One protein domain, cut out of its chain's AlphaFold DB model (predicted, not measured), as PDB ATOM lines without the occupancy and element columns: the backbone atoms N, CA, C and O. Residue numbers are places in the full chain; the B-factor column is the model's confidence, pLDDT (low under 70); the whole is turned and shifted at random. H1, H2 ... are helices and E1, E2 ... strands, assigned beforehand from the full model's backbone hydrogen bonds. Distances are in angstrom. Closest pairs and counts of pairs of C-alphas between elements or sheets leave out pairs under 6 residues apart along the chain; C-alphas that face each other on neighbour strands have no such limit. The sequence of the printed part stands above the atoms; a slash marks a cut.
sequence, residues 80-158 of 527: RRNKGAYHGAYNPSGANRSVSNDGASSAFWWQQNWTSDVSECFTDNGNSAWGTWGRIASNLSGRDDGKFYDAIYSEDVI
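This is residues 80 to 158 of the 527 residues of an uncharacterized protein of Thalassotalea euphylliae (UniProt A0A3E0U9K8). This domain has little regular structure: a tiny pair of strands, E1 and E2, lies in the middle of long loops, with the one-turn helix H1 close by the end of E1. The loop around Asp 102 and the tail to Ile 158 reach to opposite ends of the long axis. The printed part has 79 residues, of which 11 are in named elements, in the order E1, E2, H1; the sheet, E1 then E2, is parallel and the class is mixed. It is compact, radius of gyration of the C-alphas 11.8 A, yet elongated, spanning 41 by 26 by 19 A.

E1, residues 82 to 85, is 8.4 A long and begins at C-alpha 82 (-13.569, -33.659, -39.071). E2 is residues 94 to 96, 5.9 A. H1, residues 118 to 121, 5.6 A, ends at C-alpha 121 (-16.405, -25.036, -41.033).

E1 and E2 are parallel neighbours at 65 degrees, with N 96 and O 84 within hydrogen-bond range at 3.0 A. The closest C-alphas of E1 and H1, Ala 85 and Cys 121, are 4.4 A apart. H1 is too short for an O i to N i+4 pair; its one O i to N i+3 pair is within range. Residues 98 to 99 pair with 106 to 107, antiparallel.

The C-alphas farthest apart, Asp 102 and Ile 158, are 41.5 A apart. The printed part has no cut. The link from E2 to H1 is long, 21 residues, and residues 122 to 158 have no named element. The pLDDT is under 70 at residue 116 and residues 124 to 131.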
ATOM      1  N   ARG A  80     -13.822 -39.645 -34.458       83.62
ATOM      2  CA  ARG A  80     -12.865 -38.832 -35.220       83.62
ATOM      3  C   ARG A  80     -13.288 -37.369 -35.300       83.62
ATOM      4  O   ARG A  80     -14.469 -37.042 -35.394       83.62
ATOM      5  N   ARG A  81     -12.285 -36.491 -35.332       88.62
ATOM      6  CA  ARG A  81     -12.445 -35.082 -35.720       88.62
ATOM      7  C   ARG A  81     -12.677 -34.985 -37.225       88.62
ATOM      8  O   ARG A  81     -12.294 -35.881 -37.976       88.62
ATOM      9  N   ASN A  82     -13.297 -33.894 -37.658       88.69
ATOM     10  CA  ASN A  82     -13.569 -33.659 -39.071       88.69
ATOM     11  C   ASN A  82     -12.566 -32.665 -39.682       88.69
ATOM     12  O   ASN A  82     -11.821 -31.980 -38.979       88.69
ATOM     13  N   LYS A  83     -12.538 -32.622 -41.016       89.56
ATOM     14  CA  LYS A  83     -11.593 -31.824 -41.809       89.56
ATOM     15  C   LYS A  83     -11.941 -30.337 -41.918       89.56
ATOM     16  O   LYS A  83     -11.146 -29.581 -42.471       89.56
ATOM     17  N   GLY A  84     -13.114 -29.931 -41.443       89.50
ATOM     18  CA  GLY A  84     -13.547 -28.540 -41.489       89.50
ATOM     19  C   GLY A  84     -12.745 -27.661 -40.534       89.50
ATOM     20  O   GLY A  84     -12.053 -28.152 -39.628       89.50
ATOM     21  N   ALA A  85     -12.832 -26.350 -40.746       90.62
ATOM     22  CA  ALA A  85     -12.181 -25.378 -39.886       90.62
ATOM     23  C   ALA A  85     -12.754 -25.430 -38.459       90.62
ATOM     24  O   ALA A  85     -13.963 -25.560 -38.262       90.62
ATOM     25  N   TYR A  86     -11.879 -25.363 -37.454       92.56
ATOM     26  CA  TYR A  86     -12.298 -25.339 -36.056       92.56
ATOM     27  C   TYR A  86     -12.952 -24.001 -35.714       92.56
ATOM     28  O   TYR A  86     -12.338 -22.944 -35.856       92.56
ATOM     29  N   HIS A  87     -14.175 -24.061 -35.192       92.75
ATOM     30  CA  HIS A  87     -14.883 -22.899 -34.671       92.75
ATOM     31  C   HIS A  87     -15.765 -23.320 -33.493       92.75
ATOM     32  O   HIS A  87     -16.605 -24.206 -33.642       92.75
ATOM     33  N   GLY A  88     -15.636 -22.655 -32.339       90.62
ATOM     34  CA  GLY A  88     -16.357 -23.033 -31.114       90.62
ATOM     35  C   GLY A  88     -17.887 -23.049 -31.252       90.62
ATOM     36  O   GLY A  88     -18.536 -23.909 -30.668       90.62
ATOM     37  N   ALA A  89     -18.466 -22.127 -32.029       91.88
ATOM     38  CA  ALA A  89     -19.905 -22.099 -32.334       91.88
ATOM     39  C   ALA A  89     -20.353 -23.092 -33.427       91.88
ATOM     40  O   ALA A  89     -21.322 -23.818 -33.230       91.88
ATOM     41  N   TYR A  90     -19.670 -23.123 -34.580       91.62
ATOM     42  CA  TYR A  90     -20.168 -23.814 -35.777       91.62
ATOM     43  C   TYR A  90     -19.617 -25.229 -35.969       91.62
ATOM     44  O   TYR A  90     -20.350 -26.121 -36.388       91.62
ATOM     45  N   ASN A  91     -18.336 -25.457 -35.664       90.94
ATOM     46  CA  ASN A  91     -17.711 -26.769 -35.800       90.94
ATOM     47  C   ASN A  91     -16.646 -27.021 -34.712       90.94
ATOM     48  O   ASN A  91     -15.436 -26.960 -34.965       90.94
ATOM     49  N   PRO A  92     -17.086 -27.367 -33.491       90.31
ATOM     50  CA  PRO A  92     -16.194 -27.700 -32.381       90.31
ATOM     51  C   PRO A  92     -15.346 -28.955 -32.621       90.31
ATOM     52  O   PRO A  92     -14.345 -29.155 -31.935       90.31
ATOM     53  N   SER A  93     -15.732 -29.814 -33.571       89.00
ATOM     54  CA  SER A  93     -14.994 -31.029 -33.951       89.00
ATOM     55  C   SER A  93     -14.062 -30.824 -35.150       89.00
ATOM     56  O   SER A  93     -13.379 -31.771 -35.545       89.00
ATOM     57  N   GLY A  94     -14.016 -29.614 -35.712       91.06
ATOM     58  CA  GLY A  94     -13.088 -29.243 -36.772       91.06
ATOM     59  C   GLY A  94     -11.647 -29.264 -36.284       91.06
ATOM     60  O   GLY A  94     -11.371 -29.062 -35.094       91.06
ATOM     61  N   ALA A  95     -10.725 -29.538 -37.200       92.12
ATOM     62  CA  ALA A  95      -9.288 -29.542 -36.929       92.12
ATOM     63  C   ALA A  95      -8.503 -28.553 -37.802       92.12
ATOM     64  O   ALA A  95      -7.340 -28.267 -37.515       92.12
ATOM     65  N   ASN A  96      -9.119 -28.045 -38.866       90.31
ATOM     66  CA  ASN A  96      -8.463 -27.199 -39.851       90.31
ATOM     67  C   ASN A  96      -8.503 -25.717 -39.432       90.31
ATOM     68  O   ASN A  96      -9.173 -25.347 -38.465       90.31
ATOM     69  N   ARG A  97      -7.775 -24.870 -40.158       88.81
ATOM     70  CA  ARG A  97      -7.871 -23.406 -40.082       88.81
ATOM     71  C   ARG A  97      -8.737 -22.897 -41.231       88.81
ATOM     72  O   ARG A  97      -8.853 -23.589 -42.244       88.81
ATOM     73  N   SER A  98      -9.320 -21.710 -41.088       86.62
ATOM     74  CA  SER A  98      -9.895 -21.040 -42.254       86.62
ATOM     75  C   SER A  98      -8.774 -20.471 -43.113       86.62
ATOM     76  O   SER A  98      -7.653 -20.240 -42.636       86.62
ATOM     77  N   VAL A  99      -9.093 -20.166 -44.363       83.56
ATOM     78  CA  VAL A  99      -8.282 -19.228 -45.146       83.56
ATOM     79  C   VAL A  99      -8.386 -17.840 -44.485       83.56
ATOM     80  O   VAL A  99      -9.335 -17.562 -43.753       83.56
ATOM     81  N   SER A 100      -7.392 -16.969 -44.631       85.06
ATOM     82  CA  SER A 100      -7.548 -15.577 -44.196       85.06
ATOM     83  C   SER A 100      -8.373 -14.762 -45.198       85.06
ATOM     84  O   SER A 100      -8.462 -15.098 -46.375       85.06
ATOM     85  N   ASN A 101      -8.974 -13.661 -44.753       82.81
ATOM     86  CA  ASN A 101      -9.804 -12.768 -45.568       82.81
ATOM     87  C   ASN A 101      -9.078 -12.149 -46.781       82.81
ATOM     88  O   ASN A 101      -9.727 -11.775 -47.753       82.81
ATOM     89  N   ASP A 102      -7.748 -12.054 -46.737       80.06
ATOM     90  CA  ASP A 102      -6.884 -11.628 -47.843       80.06
ATOM     91  C   ASP A 102      -6.503 -12.775 -48.804       80.06
ATOM     92  O   ASP A 102      -5.826 -12.544 -49.805       80.06
ATOM     93  N   GLY A 103      -6.915 -14.012 -48.506       77.38
ATOM     94  CA  GLY A 103      -6.598 -15.211 -49.282       77.38
ATOM     95  C   GLY A 103      -5.128 -15.648 -49.226       77.38
ATOM     96  O   GLY A 103      -4.750 -16.588 -49.928       77.38
ATOM     97  N   ALA A 104      -4.288 -14.981 -48.429       75.69
ATOM     98  CA  ALA A 104      -2.832 -15.141 -48.460       75.69
ATOM     99  C   ALA A 104      -2.271 -16.019 -47.328       75.69
ATOM    100  O   ALA A 104      -1.096 -16.384 -47.355       75.69
ATOM    101  N   SER A 105      -3.074 -16.350 -46.314       82.31
ATOM    102  CA  SER A 105      -2.633 -17.089 -45.129       82.31
ATOM    103  C   SER A 105      -3.754 -17.947 -44.520       82.31
ATOM    104  O   SER A 105      -4.788 -18.190 -45.142       82.31
ATOM    105  N   SER A 106      -3.524 -18.444 -43.303       85.19
ATOM    106  CA  SER A 106      -4.515 -19.170 -42.501       85.19
ATOM    107  C   SER A 106      -4.916 -18.332 -41.297       85.19
ATOM    108  O   SER A 106      -4.063 -17.633 -40.745       85.19
ATOM    109  N   ALA A 107      -6.158 -18.460 -40.845       88.06
ATOM    110  CA  ALA A 107      -6.648 -17.767 -39.663       88.06
ATOM    111  C   ALA A 107      -7.299 -18.732 -38.661       88.06
ATOM    112  O   ALA A 107      -7.832 -19.787 -39.017       88.06
ATOM    113  N   PHE A 108      -7.242 -18.360 -37.385       91.44
ATOM    114  CA  PHE A 108      -8.052 -18.949 -36.318       91.44
ATOM    115  C   PHE A 108      -9.362 -18.175 -36.159       91.44
ATOM    116  O   PHE A 108      -9.407 -16.981 -36.442       91.44
ATOM    117  N   TRP A 109     -10.408 -18.828 -35.646       90.25
ATOM    118  CA  TRP A 109     -11.763 -18.258 -35.570       90.25
ATOM    119  C   TRP A 109     -11.857 -16.940 -34.791       90.25
ATOM    120  O   TRP A 109     -12.741 -16.123 -35.040       90.25
ATOM    121  N   TRP A 110     -10.948 -16.728 -33.839       90.12
ATOM    122  CA  TRP A 110     -10.882 -15.530 -33.005       90.12
ATOM    123  C   TRP A 110     -10.062 -14.397 -33.641       90.12
ATOM    124  O   TRP A 110     -10.075 -13.276 -33.140       90.12
ATOM    125  N   GLN A 111      -9.333 -14.648 -34.732       90.31
ATOM    126  CA  GLN A 111      -8.543 -13.615 -35.400       90.31
ATOM    127  C   GLN A 111      -9.410 -12.748 -36.316       90.31
ATOM    128  O   GLN A 111     -10.358 -13.211 -36.946       90.31
ATOM    129  N   GLN A 112      -9.044 -11.471 -36.438       85.31
ATOM    130  CA  GLN A 112      -9.773 -10.503 -37.263       85.31
ATOM    131  C   GLN A 112      -9.742 -10.839 -38.764       85.31
ATOM    132  O   GLN A 112     -10.636 -10.441 -39.504       85.31
ATOM    133  N   ASN A 113      -8.716 -11.565 -39.216       84.25
ATOM    134  CA  ASN A 113      -8.556 -11.986 -40.604       84.25
ATOM    135  C   ASN A 113      -9.244 -13.325 -40.921       84.25
ATOM    136  O   ASN A 113      -9.017 -13.852 -42.001       84.25
ATOM    137  N   TRP A 114     -10.066 -13.889 -40.032       83.38
ATOM    138  CA  TRP A 114     -10.897 -15.060 -40.340       83.38
ATOM    139  C   TRP A 114     -11.942 -14.735 -41.421       83.38
ATOM    140  O   TRP A 114     -12.547 -13.658 -41.388       83.38
ATOM    141  N   THR A 115     -12.179 -15.642 -42.382       70.19
ATOM    142  CA  THR A 115     -13.238 -15.427 -43.385       70.19
ATOM    143  C   THR A 115     -14.606 -15.534 -42.713       70.19
ATOM    144  O   THR A 115     -14.879 -16.454 -41.951       70.19
ATOM    145  N   SER A 116     -15.525 -14.611 -42.983       66.19
ATOM    146  CA  SER A 116     -16.887 -14.713 -42.438       66.19
ATOM    147  C   SER A 116     -17.706 -15.861 -43.053       66.19
ATOM    148  O   SER A 116     -18.897 -15.964 -42.757       66.19
ATOM    149  N   ASP A 117     -17.119 -16.697 -43.919       78.38
ATOM    150  CA  ASP A 117     -17.824 -17.805 -44.550       78.38
ATOM    151  C   ASP A 117     -17.847 -19.033 -43.632       78.38
ATOM    152  O   ASP A 117     -16.897 -19.804 -43.506       78.38
ATOM    153  N   VAL A 118     -19.001 -19.227 -42.998       84.75
ATOM    154  CA  VAL A 118     -19.292 -20.378 -42.139       84.75
ATOM    155  C   VAL A 118     -19.184 -21.704 -42.909       84.75
ATOM    156  O   VAL A 118     -18.984 -22.749 -42.287       84.75
ATOM    157  N   SER A 119     -19.260 -21.697 -44.247       85.75
ATOM    158  CA  SER A 119     -19.132 -22.909 -45.062       85.75
ATOM    159  C   SER A 119     -17.778 -23.610 -44.884       85.75
ATOM    160  O   SER A 119     -17.742 -24.841 -44.877       85.75
ATOM    161  N   GLU A 120     -16.701 -22.866 -44.601       85.06
ATOM    162  CA  GLU A 120     -15.357 -23.414 -44.340       85.06
ATOM    163  C   GLU A 120     -15.299 -24.293 -43.082       85.06
ATOM    164  O   GLU A 120     -14.419 -25.144 -42.925       85.06
ATOM    165  N   CYS A 121     -16.263 -24.138 -42.172       88.56
ATOM    166  CA  CYS A 121     -16.405 -25.036 -41.033       88.56
ATOM    167  C   CYS A 121     -16.866 -26.438 -41.458       88.56
ATOM    168  O   CYS A 121     -16.727 -27.369 -40.673       88.56
ATOM    169  N   PHE A 122     -17.396 -26.626 -42.667       86.75
ATOM    170  CA  PHE A 122     -18.007 -27.886 -43.107       86.75
ATOM    171  C   PHE A 122     -17.436 -28.432 -44.416       86.75
ATOM    172  O   PHE A 122     -17.645 -29.605 -44.728       86.75
ATOM    173  N   THR A 123     -16.704 -27.618 -45.169       78.88
ATOM    174  CA  THR A 123     -16.012 -28.034 -46.386       78.88
ATOM    175  C   THR A 123     -14.560 -28.407 -46.089       78.88
ATOM    176  O   THR A 123     -13.912 -27.881 -45.186       78.88
ATOM    177  N   ASP A 124     -14.035 -29.370 -46.848       69.19
ATOM    178  CA  ASP A 124     -12.596 -29.618 -46.876       69.19
ATOM    179  C   ASP A 124     -11.970 -28.473 -47.680       69.19
ATOM    180  O   ASP A 124     -12.142 -28.412 -48.900       69.19
ATOM    181  N   ASN A 125     -11.267 -27.554 -47.012       62.88
ATOM    182  CA  ASN A 125     -10.472 -26.498 -47.649       62.88
ATOM    183  C   ASN A 125      -9.222 -27.093 -48.334       62.88
ATOM    184  O   ASN A 125      -8.089 -26.666 -48.121       62.88
ATOM    185  N   GLY A 126      -9.418 -28.095 -49.194       53.88
ATOM    186  CA  GLY A 126      -8.395 -28.711 -50.033       53.88
ATOM    187  C   GLY A 126      -7.902 -27.802 -51.163       53.88
ATOM    188  O   GLY A 126      -7.145 -28.265 -52.023       53.88
ATOM    189  N   ASN A 127      -8.318 -26.527 -51.190       49.84
ATOM    190  CA  ASN A 127      -7.910 -25.602 -52.232       49.84
ATOM    191  C   ASN A 127      -6.438 -25.217 -52.036       49.84
ATOM    192  O   ASN A 127      -6.031 -24.506 -51.118       49.84
ATOM    193  N   SER A 128      -5.641 -25.828 -52.899       54.31
ATOM    194  CA  SER A 128      -4.198 -25.935 -52.856       54.31
ATOM    195  C   SER A 128      -3.522 -24.636 -53.291       54.31
ATOM    196  O   SER A 128      -3.466 -24.325 -54.475       54.31
ATOM    197  N   ALA A 129      -2.948 -23.924 -52.323       52.75
ATOM    198  CA  ALA A 129      -1.786 -23.048 -52.520       52.75
ATOM    199  C   ALA A 129      -0.911 -22.980 -51.250       52.75
ATOM    200  O   ALA A 129       0.311 -22.929 -51.353       52.75
ATOM    201  N   TRP A 130      -1.519 -23.086 -50.058       57.03
ATOM    202  CA  TRP A 130      -0.849 -22.842 -48.764       57.03
ATOM    203  C   TRP A 130      -0.859 -24.032 -47.784       57.03
ATOM    204  O   TRP A 130      -0.433 -23.907 -46.636       57.03
ATOM    205  N   GLY A 131      -1.269 -25.210 -48.266       57.50
ATOM    206  CA  GLY A 131      -1.238 -26.479 -47.536       57.50
ATOM    207  C   GLY A 131      -2.558 -26.844 -46.849       57.50
ATOM    208  O   GLY A 131      -3.311 -25.993 -46.400       57.50
ATOM    209  N   THR A 132      -2.842 -28.145 -46.770       73.00
ATOM    210  CA  THR A 132      -3.961 -28.693 -45.989       73.00
ATOM    211  C   THR A 132      -3.560 -28.704 -44.510       73.00
ATOM    212  O   THR A 132      -2.657 -29.467 -44.151       73.00
ATOM    213  N   TRP A 133      -4.175 -27.868 -43.665       86.12
ATOM    214  CA  TRP A 133      -3.944 -27.866 -42.210       86.12
ATOM    215  C   TRP A 133      -4.850 -28.876 -41.495       86.12
ATOM    216  O   TRP A 133      -5.651 -29.581 -42.107       86.12
ATOM    217  N   GLY A 134      -4.682 -29.004 -40.181       87.44
ATOM    218  CA  GLY A 134      -5.482 -29.906 -39.354       87.44
ATOM    219  C   GLY A 134      -5.130 -31.385 -39.504       87.44
ATOM    220  O   GLY A 134      -5.798 -32.218 -38.898       87.44
ATOM    221  N   ARG A 135      -4.063 -31.713 -40.243       89.88
ATOM    222  CA  ARG A 135      -3.526 -33.072 -40.417       89.88
ATOM    223  C   ARG A 135      -2.128 -33.220 -39.831       89.88
ATOM    224  O   ARG A 135      -1.363 -32.252 -39.860       89.88
ATOM    225  N   ILE A 136      -1.750 -34.428 -39.417       90.88
ATOM    226  CA  ILE A 136      -0.430 -34.730 -38.839       90.88
ATOM    227  C   ILE A 136       0.697 -34.216 -39.745       90.88
ATOM    228  O   ILE A 136       1.591 -33.514 -39.283       90.88
ATOM    229  N   ALA A 137       0.618 -34.484 -41.054       89.00
ATOM    230  CA  ALA A 137       1.653 -34.093 -42.017       89.00
ATOM    231  C   ALA A 137       1.874 -32.571 -42.128       89.00
ATOM    232  O   ALA A 137       2.929 -32.138 -42.577       89.00
ATOM    233  N   SER A 138       0.887 -31.756 -41.742       87.06
ATOM    234  CA  SER A 138       1.018 -30.294 -41.733       87.06
ATOM    235  C   SER A 138       1.697 -29.763 -40.476       87.06
ATOM    236  O   SER A 138       2.192 -28.641 -40.489       87.06
ATOM    237  N   ASN A 139       1.676 -30.540 -39.385       89.25
ATOM    238  CA  ASN A 139       2.062 -30.118 -38.039       89.25
ATOM    239  C   ASN A 139       1.378 -28.814 -37.558       89.25
ATOM    240  O   ASN A 139       1.860 -28.143 -36.649       89.25
ATOM    241  N   LEU A 140       0.257 -28.430 -38.175       89.88
ATOM    242  CA  LEU A 140      -0.470 -27.197 -37.892       89.88
ATOM    243  C   LEU A 140      -1.944 -27.520 -37.665       89.88
ATOM    244  O   LEU A 140      -2.667 -27.846 -38.602       89.88
ATOM    245  N   SER A 141      -2.394 -27.422 -36.416       92.25
ATOM    246  CA  SER A 141      -3.811 -27.539 -36.066       92.25
ATOM    247  C   SER A 141      -4.473 -26.159 -36.017       92.25
ATOM    248  O   SER A 141      -3.820 -25.146 -35.727       92.25
ATOM    249  N   GLY A 142      -5.769 -26.108 -36.329       91.44
ATOM    250  CA  GLY A 142      -6.632 -24.961 -36.041       91.44
ATOM    251  C   GLY A 142      -7.203 -24.964 -34.623       91.44
ATOM    252  O   GLY A 142      -7.864 -24.007 -34.239       91.44
ATOM    253  N   ARG A 143      -6.958 -26.023 -33.845       92.88
ATOM    254  CA  ARG A 143      -7.502 -26.212 -32.499       92.88
ATOM    255  C   ARG A 143      -6.537 -25.743 -31.420       92.88
ATOM    256  O   ARG A 143      -5.322 -25.856 -31.571       92.88
ATOM    257  N   ASP A 144      -7.103 -25.357 -30.283       91.75
ATOM    258  CA  ASP A 144      -6.355 -25.000 -29.073       91.75
ATOM    259  C   ASP A 144      -5.589 -26.181 -28.460       91.75
ATOM    260  O   ASP A 144      -4.523 -26.001 -27.881       91.75
ATOM    261  N   ASP A 145      -6.106 -27.400 -28.630       92.69
ATOM    262  CA  ASP A 145      -5.492 -28.641 -28.142       92.69
ATOM    263  C   ASP A 145      -4.421 -29.220 -29.082       92.69
ATOM    264  O   ASP A 145      -3.833 -30.261 -28.787       92.69
ATOM    265  N   GLY A 146      -4.183 -28.586 -30.234       93.38
ATOM    266  CA  GLY A 146      -3.201 -29.043 -31.215       93.38
ATOM    267  C   GLY A 146      -3.567 -30.342 -31.947       93.38
ATOM    268  O   GLY A 146      -2.728 -30.876 -32.671       93.38
ATOM    269  N   LYS A 147      -4.788 -30.875 -31.791       93.25
ATOM    270  CA  LYS A 147      -5.163 -32.186 -32.347       93.25
ATOM    271  C   LYS A 147      -5.484 -32.135 -33.844       93.25
ATOM    272  O   LYS A 147      -5.931 -31.115 -34.369       93.25
ATOM    273  N   PHE A 148      -5.300 -33.265 -34.522       93.50
ATOM    274  CA  PHE A 148      -5.457 -33.441 -35.968       93.50
ATOM    275  C   PHE A 148      -6.642 -34.363 -36.310       93.50
ATOM    276  O   PHE A 148      -7.040 -35.200 -35.499       93.50
ATOM    277  N   TYR A 149      -7.223 -34.228 -37.507       91.25
ATOM    278  CA  TYR A 149      -8.359 -35.055 -37.946       91.25
ATOM    279  C   TYR A 149      -7.949 -36.463 -38.405       91.25
ATOM    280  O   TYR A 149      -8.734 -37.411 -38.326       91.25
ATOM    281  N   ASP A 150      -6.723 -36.618 -38.910       90.75
ATOM    282  CA  ASP A 150      -6.195 -37.877 -39.440       90.75
ATOM    283  C   ASP A 150      -5.514 -38.744 -38.371       90.75
ATOM    284  O   ASP A 150      -5.192 -39.899 -38.641       90.75
ATOM    285  N   ALA A 151      -5.398 -38.240 -37.142       91.12
ATOM    286  CA  ALA A 151      -4.937 -38.981 -35.976       91.12
ATOM    287  C   ALA A 151      -6.068 -39.779 -35.301       91.12
ATOM    288  O   ALA A 151      -7.242 -39.397 -35.339       91.12
ATOM    289  N   ILE A 152      -5.698 -40.875 -34.633       91.12
ATOM    290  CA  ILE A 152      -6.547 -41.573 -33.659       91.12
ATOM    291  C   ILE A 152      -5.904 -41.373 -32.293       91.12
ATOM    292  O   ILE A 152      -4.791 -41.839 -32.052       91.12
ATOM    293  N   TYR A 153      -6.607 -40.673 -31.411       91.69
ATOM    294  CA  TYR A 153      -6.140 -40.403 -30.061       91.69
ATOM    295  C   TYR A 153      -6.726 -41.410 -29.082       91.69
ATOM    296  O   TYR A 153      -7.882 -41.809 -29.212       91.69
ATOM    297  N   SER A 154      -5.936 -41.811 -28.088       90.50
ATOM    298  CA  SER A 154      -6.326 -42.837 -27.114       90.50
ATOM    299  C   SER A 154      -7.596 -42.483 -26.334       90.50
ATOM    300  O   SER A 154      -8.369 -43.363 -25.963       90.50
ATOM    301  N   GLU A 155      -7.818 -41.191 -26.118       91.06
ATOM    302  CA  GLU A 155      -8.956 -40.620 -25.417       91.06
ATOM    303  C   GLU A 155     -10.253 -40.630 -26.234       91.06
ATOM    304  O   GLU A 155     -11.330 -40.561 -25.647       91.06
ATOM    305  N   ASP A 156     -10.163 -40.767 -27.557       89.81
ATOM    306  CA  ASP A 156     -11.315 -40.804 -28.465       89.81
ATOM    307  C   ASP A 156     -11.709 -42.246 -28.845       89.81
ATOM    308  O   ASP A 156     -12.604 -42.465 -29.668       89.81
ATOM    309  N   VAL A 157     -11.027 -43.238 -28.258       91.44
ATOM    310  CA  VAL A 157     -11.289 -44.669 -28.438       91.44
ATOM    311  C   VAL A 157     -12.035 -45.196 -27.221       91.44
ATOM    312  O   VAL A 157     -11.488 -45.226 -26.116       91.44
ATOM    313  N   ILE A 158     -13.266 -45.653 -27.433       88.62
ATOM    314  CA  ILE A 158     -14.059 -46.402 -26.455       88.62
ATOM    315  C   ILE A 158     -13.823 -47.888 -26.709       88.62
ATOM    316  O   ILE A 158     -14.136 -48.387 -27.789       88.62
TER     317      ILE A 158